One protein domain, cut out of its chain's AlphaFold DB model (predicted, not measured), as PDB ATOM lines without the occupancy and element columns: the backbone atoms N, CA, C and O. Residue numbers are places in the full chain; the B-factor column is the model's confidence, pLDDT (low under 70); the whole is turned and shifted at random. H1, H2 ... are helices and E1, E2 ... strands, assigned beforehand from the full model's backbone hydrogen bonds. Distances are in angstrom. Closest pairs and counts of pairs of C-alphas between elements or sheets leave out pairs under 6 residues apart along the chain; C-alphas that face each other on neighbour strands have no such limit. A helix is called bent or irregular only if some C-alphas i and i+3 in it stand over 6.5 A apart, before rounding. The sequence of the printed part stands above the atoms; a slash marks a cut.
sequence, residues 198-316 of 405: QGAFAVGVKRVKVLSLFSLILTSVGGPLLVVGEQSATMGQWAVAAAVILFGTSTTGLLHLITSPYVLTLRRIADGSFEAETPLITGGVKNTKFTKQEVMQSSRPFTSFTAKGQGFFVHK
ATOM      1  N   GLN A 198     200.416 165.830 208.189       83.00
ATOM      2  CA  GLN A 198     199.999 166.450 206.934       83.00
ATOM      3  C   GLN A 198     200.535 167.883 206.892       83.00
ATOM      4  O   GLN A 198     200.268 168.677 207.788       83.00
ATOM      5  N   GLY A 199     201.284 168.229 205.844       83.75
ATOM      6  CA  GLY A 199     201.849 169.568 205.701       83.75
ATOM      7  C   GLY A 199     200.764 170.618 205.452       83.75
ATOM      8  O   GLY A 199     199.936 170.449 204.554       83.75
ATOM      9  N   ALA A 200     200.802 171.734 206.189       84.06
ATOM     10  CA  ALA A 200     199.833 172.834 206.082       84.06
ATOM     11  C   ALA A 200     199.626 173.332 204.637       84.06
ATOM     12  O   ALA A 200     198.515 173.678 204.235       84.06
ATOM     13  N   PHE A 201     200.682 173.311 203.819       84.25
ATOM     14  CA  PHE A 201     200.647 173.754 202.427       84.25
ATOM     15  C   PHE A 201     200.493 172.609 201.416       84.25
ATOM     16  O   PHE A 201     200.638 172.848 200.220       84.25
ATOM     17  N   ALA A 202     200.166 171.378 201.829       82.56
ATOM     18  CA  ALA A 202     200.120 170.218 200.931       82.56
ATOM     19  C   ALA A 202     199.183 170.406 199.720       82.56
ATOM     20  O   ALA A 202     199.530 170.049 198.592       82.56
ATOM     21  N   VAL A 203     198.014 171.021 199.927       82.00
ATOM     22  CA  VAL A 203     197.078 171.367 198.840       82.00
ATOM     23  C   VAL A 203     197.571 172.589 198.052       82.00
ATOM     24  O   VAL A 203     197.483 172.608 196.823       82.00
ATOM     25  N   GLY A 204     198.125 173.590 198.742       84.31
ATOM     26  CA  GLY A 204     198.656 174.814 198.136       84.31
ATOM     27  C   GLY A 204     199.800 174.535 197.160       84.31
ATOM     28  O   GLY A 204     199.721 174.927 196.000       84.31
ATOM     29  N   VAL A 205     200.813 173.777 197.583       87.12
ATOM     30  CA  VAL A 205     201.976 173.409 196.760       87.12
ATOM     31  C   VAL A 205     201.558 172.645 195.501       87.12
ATOM     32  O   VAL A 205     202.069 172.942 194.423       87.12
ATOM     33  N   LYS A 206     200.589 171.719 195.593       85.69
ATOM     34  CA  LYS A 206     200.038 171.026 194.412       85.69
ATOM     35  C   LYS A 206     199.390 172.013 193.432       85.69
ATOM     36  O   LYS A 206     199.730 172.000 192.252       85.69
ATOM     37  N   ARG A 207     198.514 172.904 193.917       88.75
ATOM     38  CA  ARG A 207     197.828 173.913 193.084       88.75
ATOM     39  C   ARG A 207     198.805 174.888 192.422       88.75
ATOM     40  O   ARG A 207     198.711 175.105 191.219       88.75
ATOM     41  N   VAL A 208     199.762 175.429 193.180       90.00
ATOM     42  CA  VAL A 208     200.757 176.382 192.658       90.00
ATOM     43  C   VAL A 208     201.660 175.712 191.617       90.00
ATOM     44  O   VAL A 208     201.902 176.306 190.573       90.00
ATOM     45  N   LYS A 209     202.079 174.452 191.814       89.31
ATOM     46  CA  LYS A 209     202.846 173.712 190.792       89.31
ATOM     47  C   LYS A 209     202.072 173.486 189.495       89.31
ATOM     48  O   LYS A 209     202.642 173.681 188.425       89.31
ATOM     49  N   VAL A 210     200.796 173.102 189.574       89.69
ATOM     50  CA  VAL A 210     199.943 172.939 188.382       89.69
ATOM     51  C   VAL A 210     199.775 174.274 187.650       89.69
ATOM     52  O   VAL A 210     199.905 174.315 186.429       89.69
ATOM     53  N   LEU A 211     199.574 175.373 188.385       89.69
ATOM     54  CA  LEU A 211     199.488 176.719 187.813       89.69
ATOM     55  C   LEU A 211     200.798 177.139 187.125       89.69
ATOM     56  O   LEU A 211     200.765 177.567 185.975       89.69
ATOM     57  N   SER A 212     201.952 176.964 187.778       91.31
ATOM     58  CA  SER A 212     203.258 177.278 187.179       91.31
ATOM     59  C   SER A 212     203.561 176.423 185.951       91.31
ATOM     60  O   SER A 212     204.085 176.945 184.973       91.31
ATOM     61  N   LEU A 213     203.188 175.137 185.953       89.88
ATOM     62  CA  LEU A 213     203.334 174.276 184.780       89.88
ATOM     63  C   LEU A 213     202.454 174.757 183.615       89.88
ATOM     64  O   LEU A 213     202.920 174.787 182.479       89.88
ATOM     65  N   PHE A 214     201.217 175.180 183.887       91.50
ATOM     66  CA  PHE A 214     200.335 175.760 182.872       91.50
ATOM     67  C   PHE A 214     200.908 177.063 182.295       91.50
ATOM     68  O   PHE A 214     200.983 177.211 181.075       91.50
ATOM     69  N   SER A 215     201.390 177.975 183.148       91.62
ATOM     70  CA  SER A 215     202.071 179.200 182.709       91.62
ATOM     71  C   SER A 215     203.335 178.900 181.896       91.62
ATOM     72  O   SER A 215     203.554 179.535 180.871       91.62
ATOM     73  N   LEU A 216     204.129 177.897 182.287       92.00
ATOM     74  CA  LEU A 216     205.309 177.461 181.538       92.00
ATOM     75  C   LEU A 216     204.946 176.903 180.155       92.00
ATOM     76  O   LEU A 216     205.619 177.234 179.179       92.00
ATOM     77  N   ILE A 217     203.890 176.092 180.044       92.25
ATOM     78  CA  ILE A 217     203.390 175.590 178.755       92.25
ATOM     79  C   ILE A 217     202.926 176.763 177.881       92.25
ATOM     80  O   ILE A 217     203.359 176.871 176.735       92.25
ATOM     81  N   LEU A 218     202.120 177.680 178.430       91.12
ATOM     82  CA  LEU A 218     201.638 178.861 177.709       91.12
ATOM     83  C   LEU A 218     202.795 179.743 177.220       91.12
ATOM     84  O   LEU A 218     202.774 180.208 176.086       91.12
ATOM     85  N   THR A 219     203.834 179.922 178.033       91.88
ATOM     86  CA  THR A 219     205.070 180.615 177.656       91.88
ATOM     87  C   THR A 219     205.865 179.864 176.583       91.88
ATOM     88  O   THR A 219     206.361 180.487 175.647       91.88
ATOM     89  N   SER A 220     205.976 178.538 176.687       91.31
ATOM     90  CA  SER A 220     206.746 177.710 175.743       91.31
ATOM     91  C   SER A 220     206.091 177.625 174.363       91.31
ATOM     92  O   SER A 220     206.793 177.498 173.366       91.31
ATOM     93  N   VAL A 221     204.759 177.721 174.298       92.19
ATOM     94  CA  VAL A 221     203.985 177.782 173.046       92.19
ATOM     95  C   VAL A 221     203.870 179.225 172.539       92.19
ATOM     96  O   VAL A 221     204.040 179.481 171.349       92.19
ATOM     97  N   GLY A 222     203.629 180.184 173.434       88.44
ATOM     98  CA  GLY A 222     203.451 181.598 173.105       88.44
ATOM     99  C   GLY A 222     204.726 182.284 172.614       88.44
ATOM    100  O   GLY A 222     204.660 183.062 171.670       88.44
ATOM    101  N   GLY A 223     205.889 181.967 173.195       87.75
ATOM    102  CA  GLY A 223     207.181 182.534 172.788       87.75
ATOM    103  C   GLY A 223     207.465 182.360 171.288       87.75
ATOM    104  O   GLY A 223     207.671 183.362 170.608       87.75
ATOM    105  N   PRO A 224     207.417 181.131 170.737       87.38
ATOM    106  CA  PRO A 224     207.547 180.900 169.298       87.38
ATOM    107  C   PRO A 224     206.418 181.523 168.461       87.38
ATOM    108  O   PRO A 224     206.688 182.036 167.378       87.38
ATOM    109  N   LEU A 225     205.170 181.534 168.949       87.56
ATOM    110  CA  LEU A 225     204.040 182.142 168.227       87.56
ATOM    111  C   LEU A 225     204.189 183.658 168.019       87.56
ATOM    112  O   LEU A 225     203.686 184.169 167.026       87.56
ATOM    113  N   LEU A 226     204.922 184.369 168.885       82.75
ATOM    114  CA  LEU A 226     205.269 185.786 168.675       82.75
ATOM    115  C   LEU A 226     206.228 186.019 167.492       82.75
ATOM    116  O   LEU A 226     206.449 187.164 167.104       82.75
ATOM    117  N   VAL A 227     206.824 184.955 166.949       86.12
ATOM    118  CA  VAL A 227     207.823 184.999 165.870       86.12
ATOM    119  C   VAL A 227     207.276 184.402 164.564       86.12
ATOM    120  O   VAL A 227     207.683 184.800 163.471       86.12
ATOM    121  N   VAL A 228     206.332 183.460 164.652       81.50
ATOM    122  CA  VAL A 228     205.691 182.822 163.491       81.50
ATOM    123  C   VAL A 228     204.673 183.774 162.855       81.50
ATOM    124  O   VAL A 228     203.530 183.871 163.293       81.50
ATOM    125  N   GLY A 229     205.089 184.457 161.788       72.75
ATOM    126  CA  GLY A 229     204.226 185.344 160.998       72.75
ATOM    127  C   GLY A 229     204.991 186.349 160.137       72.75
ATOM    128  O   GLY A 229     204.493 186.768 159.096       72.75
ATOM    129  N   GLU A 230     206.225 186.688 160.516       73.19
ATOM    130  CA  GLU A 230     207.082 187.596 159.750       73.19
ATOM    131  C   GLU A 230     208.087 186.833 158.877       73.19
ATOM    132  O   GLU A 230     208.775 185.926 159.341       73.19
ATOM    133  N   GLN A 231     208.216 187.237 157.607       70.62
ATOM    134  CA  GLN A 231     209.130 186.602 156.642       70.62
ATOM    135  C   GLN A 231     210.617 186.758 157.009       70.62
ATOM    136  O   GLN A 231     211.456 186.002 156.526       70.62
ATOM    137  N   SER A 232     210.946 187.726 157.865       73.62
ATOM    138  CA  SER A 232     212.303 188.006 158.334       73.62
ATOM    139  C   SER A 232     212.280 188.448 159.799       73.62
ATOM    140  O   SER A 232     212.567 189.606 160.109       73.62
ATOM    141  N   ALA A 233     211.906 187.529 160.693       75.44
ATOM    142  CA  ALA A 233     211.888 187.771 162.133       75.44
ATOM    143  C   ALA A 233     213.202 188.404 162.627       75.44
ATOM    144  O   ALA A 233     214.294 187.855 162.458       75.44
ATOM    145  N   THR A 234     213.085 189.568 163.255       85.50
ATOM    146  CA  THR A 234     214.213 190.348 163.758       85.50
ATOM    147  C   THR A 234     214.886 189.666 164.952       85.50
ATOM    148  O   THR A 234     214.261 188.953 165.741       85.50
ATOM    149  N   MET A 235     216.173 189.961 165.162       86.25
ATOM    150  CA  MET A 235     216.906 189.504 166.351       86.25
ATOM    151  C   MET A 235     216.243 189.968 167.665       86.25
ATOM    152  O   MET A 235     216.345 189.281 168.678       86.25
ATOM    153  N   GLY A 236     215.512 191.092 167.641       87.06
ATOM    154  CA  GLY A 236     214.738 191.590 168.779       87.06
ATOM    155  C   GLY A 236     213.565 190.683 169.167       87.06
ATOM    156  O   GLY A 236     213.376 190.420 170.351       87.06
ATOM    157  N   GLN A 237     212.813 190.146 168.201       86.31
ATOM    158  CA  GLN A 237     211.694 189.232 168.485       86.31
ATOM    159  C   GLN A 237     212.173 187.904 169.068       86.31
ATOM    160  O   GLN A 237     211.619 187.437 170.061       86.31
ATOM    161  N   TRP A 238     213.256 187.339 168.524       88.94
ATOM    162  CA  TRP A 238     213.893 186.155 169.105       88.94
ATOM    163  C   TRP A 238     214.425 186.416 170.520       88.94
ATOM    164  O   TRP A 238     214.252 185.569 171.395       88.94
ATOM    165  N   ALA A 239     215.007 187.593 170.777       91.94
ATOM    166  CA  ALA A 239     215.447 187.981 172.116       91.94
ATOM    167  C   ALA A 239     214.274 188.103 173.106       91.94
ATOM    168  O   ALA A 239     214.378 187.613 174.230       91.94
ATOM    169  N   VAL A 240     213.141 188.686 172.692       91.69
ATOM    170  CA  VAL A 240     211.917 188.755 173.510       91.69
ATOM    171  C   VAL A 240     211.364 187.354 173.782       91.69
ATOM    172  O   VAL A 240     211.154 187.005 174.943       91.69
ATOM    173  N   ALA A 241     211.194 186.517 172.756       91.31
ATOM    174  CA  ALA A 241     210.703 185.145 172.910       91.31
ATOM    175  C   ALA A 241     211.587 184.321 173.867       91.31
ATOM    176  O   ALA A 241     211.078 183.675 174.788       91.31
ATOM    177  N   ALA A 242     212.912 184.402 173.707       92.38
ATOM    178  CA  ALA A 242     213.872 183.744 174.588       92.38
ATOM    179  C   ALA A 242     213.806 184.273 176.031       92.38
ATOM    180  O   ALA A 242     213.847 183.478 176.970       92.38
ATOM    181  N   ALA A 243     213.654 185.588 176.228       93.75
ATOM    182  CA  ALA A 243     213.540 186.190 177.556       93.75
ATOM    183  C   ALA A 243     212.282 185.722 178.308       93.75
ATOM    184  O   ALA A 243     212.373 185.391 179.492       93.75
ATOM    185  N   VAL A 244     211.126 185.625 177.635       93.19
ATOM    186  CA  VAL A 244     209.889 185.123 178.263       93.19
ATOM    187  C   VAL A 244     210.039 183.641 178.642       93.19
ATOM    188  O   VAL A 244     209.705 183.269 179.767       93.19
ATOM    189  N   ILE A 245     210.614 182.803 177.768       93.44
ATOM    190  CA  ILE A 245     210.878 181.379 178.064       93.44
ATOM    191  C   ILE A 245     211.870 181.217 179.224       93.44
ATOM    192  O   ILE A 245     211.638 180.409 180.126       93.44
ATOM    193  N   LEU A 246     212.947 182.006 179.254       93.94
ATOM    194  CA  LEU A 246     213.924 181.993 180.345       93.94
ATOM    195  C   LEU A 246     213.286 182.414 181.676       93.94
ATOM    196  O   LEU A 246     213.534 181.787 182.705       93.94
ATOM    197  N   PHE A 247     212.411 183.421 181.669       92.88
ATOM    198  CA  PHE A 247     211.675 183.839 182.861       92.88
ATOM    199  C   PHE A 247     210.709 182.750 183.363       92.88
ATOM    200  O   PHE A 247     210.715 182.419 184.552       92.88
ATOM    201  N   GLY A 248     209.925 182.135 182.469       92.12
ATOM    202  CA  GLY A 248     208.991 181.056 182.818       92.12
ATOM    203  C   GLY A 248     209.687 179.791 183.338       92.12
ATOM    204  O   GLY A 248     209.258 179.200 184.332       92.12
ATOM    205  N   THR A 249     210.799 179.392 182.715       92.06
ATOM    206  CA  THR A 249     211.605 178.239 183.156       92.06
ATOM    207  C   THR A 249     212.323 178.511 184.478       92.06
ATOM    208  O   THR A 249     212.276 177.667 185.371       92.06
ATOM    209  N   SER A 250     212.919 179.696 184.649       93.56
ATOM    210  CA  SER A 250     213.613 180.097 185.881       93.56
ATOM    211  C   SER A 250     212.671 180.152 187.089       93.56
ATOM    212  O   SER A 250     212.940 179.528 188.116       93.56
ATOM    213  N   THR A 251     211.519 180.818 186.955       92.69
ATOM    214  CA  THR A 251     210.519 180.918 188.037       92.69
ATOM    215  C   THR A 251     209.941 179.553 188.420       92.69
ATOM    216  O   THR A 251     209.857 179.232 189.608       92.69
ATOM    217  N   THR A 252     209.625 178.705 187.436       93.19
ATOM    218  CA  THR A 252     209.142 177.333 187.677       93.19
ATOM    219  C   THR A 252     210.221 176.452 188.319       93.19
ATOM    220  O   THR A 252     209.930 175.685 189.241       93.19
ATOM    221  N   GLY A 253     211.478 176.585 187.885       92.12
ATOM    222  CA  GLY A 253     212.624 175.884 188.459       92.12
ATOM    223  C   GLY A 253     212.875 176.269 189.917       92.12
ATOM    224  O   GLY A 253     212.979 175.389 190.770       92.12
ATOM    225  N   LEU A 254     212.891 177.567 190.234       91.56
ATOM    226  CA  LEU A 254     213.079 178.065 191.598       91.56
ATOM    227  C   LEU A 254     211.956 177.602 192.538       91.56
ATOM    228  O   LEU A 254     212.236 177.107 193.632       91.56
ATOM    229  N   LEU A 255     210.695 177.683 192.093       91.12
ATOM    230  CA  LEU A 255     209.564 177.124 192.834       91.12
ATOM    231  C   LEU A 255     209.759 175.624 193.084       91.12
ATOM    232  O   LEU A 255     209.531 175.158 194.202       91.12
ATOM    233  N   HIS A 256     210.181 174.859 192.071       91.00
ATOM    234  CA  HIS A 256     210.420 173.429 192.236       91.00
ATOM    235  C   HIS A 256     211.526 173.149 193.257       91.00
ATOM    236  O   HIS A 256     211.320 172.299 194.119       91.00
ATOM    237  N   LEU A 257     212.645 173.877 193.225       90.00
ATOM    238  CA  LEU A 257     213.729 173.715 194.200       90.00
ATOM    239  C   LEU A 257     213.223 173.910 195.637       90.00
ATOM    240  O   LEU A 257     213.408 173.018 196.462       90.00
ATOM    241  N   ILE A 258     212.502 175.004 195.907       90.12
ATOM    242  CA  ILE A 258     211.957 175.329 197.240       90.12
ATOM    243  C   ILE A 258     210.913 174.297 197.704       90.12
ATOM    244  O   ILE A 258     210.853 173.953 198.881       90.12
ATOM    245  N   THR A 259     210.083 173.787 196.790       91.44
ATOM    246  CA  THR A 259     208.955 172.898 197.132       91.44
ATOM    247  C   THR A 259     209.259 171.404 197.015       91.44
ATOM    248  O   THR A 259     208.484 170.593 197.513       91.44
ATOM    249  N   SER A 260     210.356 171.003 196.370       90.56
ATOM    250  CA  SER A 260     210.758 169.595 196.215       90.56
ATOM    251  C   SER A 260     211.046 168.840 197.527       90.56
ATOM    252  O   SER A 260     210.646 167.673 197.590       90.56
ATOM    253  N   PRO A 261     211.644 169.436 198.588       93.25
ATOM    254  CA  PRO A 261     211.787 168.752 199.875       93.25
ATOM    255  C   PRO A 261     210.493 168.756 200.703       93.25
ATOM    256  O   PRO A 261     210.433 168.071 201.720       93.25
ATOM    257  N   TYR A 262     209.462 169.520 200.322       93.69
ATOM    258  CA  TYR A 262     208.259 169.677 201.140       93.69
ATOM    259  C   TYR A 262     207.505 168.353 201.293       93.69
ATOM    260  O   TYR A 262     207.049 167.772 200.306       93.69
ATOM    261  N   VAL A 263     207.337 167.890 202.533       92.94
ATOM    262  CA  VAL A 263     206.540 166.698 202.831       92.94
ATOM    263  C   VAL A 263     205.067 167.087 202.862       92.94
ATOM    264  O   VAL A 263     204.622 167.855 203.715       92.94
ATOM    265  N   LEU A 264     204.311 166.551 201.906       88.25
ATOM    266  CA  LEU A 264     202.863 166.727 201.794       88.25
ATOM    267  C   LEU A 264     202.152 165.910 202.874       88.25
ATOM    268  O   LEU A 264     201.287 166.418 203.584       88.25
ATOM    269  N   THR A 265     202.576 164.654 202.990       86.62
ATOM    270  CA  THR A 265     202.047 163.652 203.904       86.62
ATOM    271  C   THR A 265     203.216 162.786 204.351       86.62
ATOM    272  O   THR A 265     204.025 162.373 203.520       86.62
ATOM    273  N   LEU A 266     203.313 162.504 205.642       87.44
ATOM    274  CA  LEU A 266     204.200 161.477 206.187       87.44
ATOM    275  C   LEU A 266     203.305 160.375 206.763       87.44
ATOM    276  O   LEU A 266     202.212 160.677 207.245       87.44
ATOM    277  N   ARG A 267     203.727 159.110 206.696       84.19
ATOM    278  CA  ARG A 267     203.021 157.963 207.292       84.19
ATOM    279  C   ARG A 267     204.003 156.989 207.940       84.19
ATOM    280  O   ARG A 267     205.102 156.802 207.426       84.19
ATOM    281  N   ARG A 268     203.604 156.353 209.048       82.44
ATOM    282  CA  ARG A 268     204.267 155.155 209.591       82.44
ATOM    283  C   ARG A 268     203.618 153.944 208.940       82.44
ATOM    284  O   ARG A 268     202.394 153.869 208.880       82.44
ATOM    285  N   ILE A 269     204.428 153.013 208.464       80.38
ATOM    286  CA  ILE A 269     203.967 151.711 207.985       80.38
ATOM    287  C   ILE A 269     204.085 150.717 209.153       80.38
ATOM    288  O   ILE A 269     204.915 150.887 210.049       80.38
ATOM    289  N   ALA A 270     203.246 149.677 209.164       70.81
ATOM    290  CA  ALA A 270     203.210 148.658 210.221       70.81
ATOM    291  C   ALA A 270     204.550 147.913 210.431       70.81
ATOM    292  O   ALA A 270     204.789 147.367 211.504       70.81
ATOM    293  N   ASP A 271     205.450 147.936 209.442       73.94
ATOM    294  CA  ASP A 271     206.821 147.412 209.529       73.94
ATOM    295  C   ASP A 271     207.797 148.327 210.307       73.94
ATOM    296  O   ASP A 271     208.983 148.020 210.418       73.94
ATOM    297  N   GLY A 272     207.320 149.457 210.838       75.25
ATOM    298  CA  GLY A 272     208.122 150.435 211.575       75.25
ATOM    299  C   GLY A 272     208.926 151.396 210.693       75.25
ATOM    300  O   GLY A 272     209.692 152.202 211.223       75.25
ATOM    301  N   SER A 273     208.763 151.334 209.370       85.56
ATOM    302  CA  SER A 273     209.326 152.313 208.438       85.56
ATOM    303  C   SER A 273     208.398 153.518 208.235       85.56
ATOM    304  O   SER A 273     207.239 153.528 208.658       85.56
ATOM    305  N   PHE A 274     208.920 154.547 207.575       89.00
ATOM    306  CA  PHE A 274     208.211 155.772 207.236       89.00
ATOM    307  C   PHE A 274     208.048 155.899 205.722       89.00
ATOM    308  O   PHE A 274     208.938 155.522 204.960       89.00
ATOM    309  N   GLU A 275     206.942 156.484 205.284       88.69
ATOM    310  CA  GLU A 275     206.679 156.847 203.895       88.69
ATOM    311  C   GLU A 275     206.363 158.341 203.811       88.69
ATOM    312  O   GLU A 275     205.388 158.810 204.399       88.69
ATOM    313  N   ALA A 276     207.197 159.095 203.092       91.31
ATOM    314  CA  ALA A 276     206.967 160.510 202.813       91.31
ATOM    315  C   ALA A 276     206.480 160.710 201.375       91.31
ATOM    316  O   ALA A 276     207.146 160.296 200.425       91.31
ATOM    317  N   GLU A 277     205.359 161.409 201.220       91.06
ATOM    318  CA  GLU A 277     204.862 161.921 199.945       91.06
ATOM    319  C   GLU A 277     205.467 163.315 199.690       91.06
ATOM    320  O   GLU A 277     205.178 164.264 200.424       91.06
ATOM    321  N   THR A 278     206.279 163.473 198.640       91.69
ATOM    322  CA  THR A 278     206.800 164.784 198.195       91.69
ATOM    323  C   THR A 278     206.309 165.138 196.784       91.69
ATOM    324  O   THR A 278     205.974 164.248 195.997       91.69
ATOM    325  N   PRO A 279     206.200 166.430 196.420       90.31
ATOM    326  CA  PRO A 279     205.600 166.833 195.152       90.31
ATOM    327  C   PRO A 279     206.609 166.779 193.994       90.31
ATOM    328  O   PRO A 279     207.649 167.444 194.026       90.31
ATOM    329  N   LEU A 280     206.249 166.096 192.908       88.00
ATOM    330  CA  LEU A 280     206.983 166.082 191.633       88.00
ATOM    331  C   LEU A 280     206.966 167.460 190.941       88.00
ATOM    332  O   LEU A 280     206.335 168.406 191.418       88.00
ATOM    333  N   ILE A 281     207.675 167.612 189.816       82.00
ATOM    334  CA  ILE A 281     207.593 168.826 188.973       82.00
ATOM    335  C   ILE A 281     206.164 168.998 188.433       82.00
ATOM    336  O   ILE A 281     205.604 170.085 188.505       82.00
ATOM    337  N   THR A 282     205.543 167.904 187.992       77.25
ATOM    338  CA  THR A 282     204.214 167.857 187.359       77.25
ATOM    339  C   THR A 282     203.028 168.058 188.315       77.25
ATOM    340  O   THR A 282     201.884 167.855 187.923       77.25
ATOM    341  N   GLY A 283     203.267 168.389 189.588       72.62
ATOM    342  CA  GLY A 283     202.226 168.461 190.626       72.62
ATOM    343  C   GLY A 283     201.752 167.100 191.166       72.62
ATOM    344  O   GLY A 283     201.051 167.065 192.177       72.62
ATOM    345  N   GLY A 284     202.176 165.988 190.550       82.88
ATOM    346  CA  GLY A 284     201.997 164.634 191.086       82.88
ATOM    347  C   GLY A 284     202.785 164.390 192.381       82.88
ATOM    348  O   GLY A 284     203.545 165.246 192.838       82.88
ATOM    349  N   VAL A 285     202.625 163.204 192.970       88.19
ATOM    350  CA  VAL A 285     203.325 162.798 194.201       88.19
ATOM    351  C   VAL A 285     204.397 161.747 193.920       88.19
ATOM    352  O   VAL A 285     204.235 160.902 193.042       88.19
ATOM    353  N   LYS A 286     205.495 161.810 194.672       87.69
ATOM    354  CA  LYS A 286     206.517 160.771 194.780       87.69
ATOM    355  C   LYS A 286     206.499 160.254 196.212       87.69
ATOM    356  O   LYS A 286     206.662 161.045 197.139       87.69
ATOM    357  N   ASN A 287     206.383 158.944 196.374       90.69
ATOM    358  CA  ASN A 287     206.466 158.306 197.678       90.69
ATOM    359  C   ASN A 287     207.899 157.809 197.901       90.69
ATOM    360  O   ASN A 287     208.444 157.076 197.074       90.69
ATOM    361  N   THR A 288     208.515 158.207 199.012       90.69
ATOM    362  CA  THR A 288     209.829 157.708 199.431       90.69
ATOM    363  C   THR A 288     209.684 156.988 200.766       90.69
ATOM    364  O   THR A 288     209.432 157.620 201.790       90.69
ATOM    365  N   LYS A 289     209.878 155.664 200.750       91.88
ATOM    366  CA  LYS A 289     209.914 154.809 201.943       91.88
ATOM    367  C   LYS A 289     211.329 154.751 202.529       91.88
ATOM    368  O   LYS A 289     212.270 154.470 201.779       91.88
ATOM    369  N   PHE A 290     211.488 154.972 203.832       92.50
ATOM    370  CA  PHE A 290     212.770 154.957 204.554       92.50
ATOM    371  C   PHE A 290     212.631 154.432 205.991       92.50
ATOM    372  O   PHE A 290     211.544 154.430 206.560       92.50
ATOM    373  N   THR A 291     213.723 153.959 206.589       90.06
ATOM    374  CA  THR A 291     213.743 153.443 207.974       90.06
ATOM    375  C   THR A 291     214.303 154.476 208.955       90.06
ATOM    376  O   THR A 291     215.017 155.391 208.550       90.06
ATOM    377  N   LYS A 292     214.037 154.322 210.263       87.00
ATOM    378  CA  LYS A 292     214.560 155.226 211.313       87.00
ATOM    379  C   LYS A 292     216.088 155.392 211.273       87.00
ATOM    380  O   LYS A 292     216.592 156.471 211.549       87.00
ATOM    381  N   GLN A 293     216.818 154.344 210.898       88.00
ATOM    382  CA  GLN A 293     218.286 154.343 210.825       88.00
ATOM    383  C   GLN A 293     218.834 155.185 209.661       88.00
ATOM    384  O   GLN A 293     219.974 155.635 209.709       88.00
ATOM    385  N   GLU A 294     218.032 155.400 208.617       88.88
ATOM    386  CA  GLU A 294     218.401 156.197 207.443       88.88
ATOM    387  C   GLU A 294     218.141 157.698 207.645       88.88
ATOM    388  O   GLU A 294     218.515 158.495 206.783       88.88
ATOM    389  N   VAL A 295     217.477 158.086 208.743       90.81
ATOM    390  CA  VAL A 295     217.126 159.476 209.040       90.81
ATOM    391  C   VAL A 295     218.295 160.190 209.711       90.81
ATOM    392  O   VAL A 295     218.789 159.779 210.758       90.81
ATOM    393  N   MET A 296     218.709 161.307 209.120       89.38
ATOM    394  CA  MET A 296     219.727 162.201 209.664       89.38
ATOM    395  C   MET A 296     219.178 163.627 209.721       89.38
ATOM    396  O   MET A 296     218.584 164.096 208.748       89.38
ATOM    397  N   GLN A 297     219.398 164.339 210.828       86.44
ATOM    398  CA  GLN A 297     219.073 165.767 210.918       86.44
ATOM    399  C   GLN A 297     219.831 166.562 209.845       86.44
ATOM    400  O   GLN A 297     221.002 166.296 209.567       86.44
ATOM    401  N   SER A 298     219.169 167.558 209.258       87.19
ATOM    402  CA  SER A 298     219.742 168.403 208.210       87.19
ATOM    403  C   SER A 298     219.941 169.833 208.704       87.19
ATOM    404  O   SER A 298     219.055 170.421 209.313       87.19
ATOM    405  N   SER A 299     221.090 170.419 208.369       83.25
ATOM    406  CA  SER A 299     221.384 171.846 208.558       83.25
ATOM    407  C   SER A 299     221.049 172.710 207.332       83.25
ATOM    408  O   SER A 299     221.298 173.916 207.337       83.25
ATOM    409  N   ARG A 300     220.518 172.116 206.252       85.00
ATOM    410  CA  ARG A 300     220.190 172.833 205.010       85.00
ATOM    411  C   ARG A 300     218.887 173.636 205.163       85.00
ATOM    412  O   ARG A 300     217.931 173.125 205.747       85.00
ATOM    413  N   PRO A 301     218.801 174.856 204.599       83.56
ATOM    414  CA  PRO A 301     217.560 175.627 204.601       83.56
ATOM    415  C   PRO A 301     216.451 174.859 203.872       83.56
ATOM    416  O   PRO A 301     216.714 174.160 202.893       83.56
ATOM    417  N   PHE A 302     215.213 174.987 204.355       82.81
ATOM    418  CA  PHE A 302     214.046 174.255 203.840       82.81
ATOM    419  C   PHE A 302     214.242 172.726 203.795       82.81
ATOM    420  O   PHE A 302     213.744 172.048 202.901       82.81
ATOM    421  N   THR A 303     214.996 172.149 204.739       90.81
ATOM    422  CA  THR A 303     215.160 170.694 204.889       90.81
ATOM    423  C   THR A 303     215.388 170.350 206.362       90.81
ATOM    424  O   THR A 303     216.487 170.537 206.876       90.81
ATOM    425  N   SER A 304     214.356 169.833 207.032       91.25
ATOM    426  CA  SER A 304     214.382 169.457 208.454       91.25
ATOM    427  C   SER A 304     215.228 168.198 208.697       91.25
ATOM    428  O   SER A 304     216.000 168.132 209.651       91.25
ATOM    429  N   PHE A 305     215.125 167.206 207.807       93.75
ATOM    430  CA  PHE A 305     215.913 165.973 207.857       93.75
ATOM    431  C   PHE A 305     216.244 165.462 206.452       93.75
ATOM    432  O   PHE A 305     215.671 165.893 205.453       93.75
ATOM    433  N   THR A 306     217.178 164.524 206.369       93.31
ATOM    434  CA  THR A 306     217.506 163.778 205.153       93.31
ATOM    435  C   THR A 306     217.335 162.287 205.389       93.31
ATOM    436  O   THR A 306     217.743 161.792 206.436       93.31
ATOM    437  N   ALA A 307     216.789 161.573 204.406       93.00
ATOM    438  CA  ALA A 307     216.764 160.112 204.376       93.00
ATOM    439  C   ALA A 307     217.027 159.610 202.949       93.00
ATOM    440  O   ALA A 307     216.599 160.232 201.974       93.00
ATOM    441  N   LYS A 308     217.789 158.517 202.805       90.06
ATOM    442  CA  LYS A 308     218.249 157.983 201.499       90.06
ATOM    443  C   LYS A 308     218.888 159.043 200.575       90.06
ATOM    444  O   LYS A 308     218.717 159.011 199.360       90.06
ATOM    445  N   GLY A 309     219.586 160.023 201.155       87.44
ATOM    446  CA  GLY A 309     220.196 161.148 200.432       87.44
ATOM    447  C   GLY A 309     219.220 162.225 199.924       87.44
ATOM    448  O   GLY A 309     219.673 163.257 199.431       87.44
ATOM    449  N   GLN A 310     217.903 162.037 200.073       90.88
ATOM    450  CA  GLN A 310     216.882 163.042 199.768       90.88
ATOM    451  C   GLN A 310     216.607 163.912 201.006       90.88
ATOM    452  O   GLN A 310     216.557 163.409 202.127       90.88
ATOM    453  N   GLY A 311     216.426 165.219 200.800       92.62
ATOM    454  CA  GLY A 311     215.980 166.155 201.836       92.62
ATOM    455  C   GLY A 311     214.459 166.180 201.984       92.62
ATOM    456  O   GLY A 311     213.736 166.120 200.989       92.62
ATOM    457  N   PHE A 312     213.998 166.301 203.225       94.50
ATOM    458  CA  PHE A 312     212.599 166.384 203.617       94.50
ATOM    459  C   PHE A 312     212.382 167.562 204.571       94.50
ATOM    460  O   PHE A 312     213.143 167.772 205.517       94.50
ATOM    461  N   PHE A 313     211.328 168.333 204.332       93.94
ATOM    462  CA  PHE A 313     210.897 169.444 205.169       93.94
ATOM    463  C   PHE A 313     209.539 169.139 205.789       93.94
ATOM    464  O   PHE A 313     208.566 168.879 205.078       93.94
ATOM    465  N   VAL A 314     209.499 169.203 207.117       91.75
ATOM    466  CA  VAL A 314     208.295 169.040 207.932       91.75
ATOM    467  C   VAL A 314     208.152 170.209 208.899       91.75
ATOM    468  O   VAL A 314     209.143 170.682 209.464       91.75
ATOM    469  N   HIS A 315     206.908 170.638 209.085       89.25
ATOM    470  CA  HIS A 315     206.483 171.563 210.129       89.25
ATOM    471  C   HIS A 315     206.397 170.803 211.452       89.25
ATOM    472  O   HIS A 315     205.627 169.852 211.564       89.25
ATOM    473  N   LYS A 316     207.197 171.184 212.447       87.62
ATOM    474  CA  LYS A 316     207.253 170.470 213.733       87.62
ATOM    475  C   LYS A 316     205.915 170.610 214.479       87.62
ATOM    476  O   LYS A 316     205.398 169.657 215.046       87.62
TER     477      LYS A 316
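Overview. This is residues 198 to 316 of the 405 residues of a protein of Hemiselmis tepida (UniProt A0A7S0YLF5). A long helical hairpin, H1 and H2 side by side, makes the length of a rod, with a small head of strands at the end away from the turn between the helices. The head holds a three-strand sheet, E1 to E3, and a small strand hairpin, E4 and E5; at the opposite end of the rod residues 228 to 235 stick out. The printed part has 119 residues, with two named helices followed by five named strands; the sheets, in the orders E1 - E2 - E3 and E4 - E5, are antiparallel, and the class is mixed. The whole is loose, with a radius of gyration of the C-alphas of 19.3 A and spans of 66 by 25 by 20 A.

Along the chain. H1 is residues 202 to 225, 35.0 A long, beginning at C-alpha 202 (200.120, 170.218, 200.931). It is neither bent nor irregular, but only just: C-alphas 221 and 224 are 6.0 A apart. H2 is residues 235 to 259, 35.9 A long, ending at C-alpha 259 (208.955, 172.898, 197.132). E1 is residues 265 to 268, 10.5 A; E2 is residues 274 to 279, 16.6 A; E3 is residues 285 to 290, 16.1 A. E4 is residues 305 to 307, 6.9 A, and E5 is residues 310 to 312, 6.7 A, ending at C-alpha 312 (212.599, 166.384, 203.617).

Arrangement. H1 and H2 touch and form a helical hairpin, running opposite ways at a shallow tilt of 13 degrees; their closest C-alphas, of Gly 223 and Ala 241, are 4.4 A apart. Every O i to N i+4 pair is within hydrogen-bond range in H2, and 18 of 20 in H1. H1 only grazes the sheet E1 E2 E3, with its residues 202 to 209; H2 is not on it. E1, E2 and E3 form a meander, each strand the antiparallel neighbour of the one before. N 267 and O 275 are 2.9 A apart between E1 and E2, and N 274 and O 290 are 2.8 A apart between E2 and E3. The hairpin E4 and E5 is antiparallel, with N 312 and O 305 at 2.8 A. The closest C-alphas of E3 and E4, of Phe 290 and Ala 307, are 6.5 A apart. H2 is apart from E4 and E5. Residues 296 to 297 pair antiparallel with residues 305 to 306 of E4.

Size, cuts and confidence. The two C-alphas farthest apart, of Gln 231 and Ala 270, are 65.9 A apart. The link from E3 to E4, 14 residues, is long. The printed part has no cut. Its mean pLDDT is 87.8, and no printed residue is under 70.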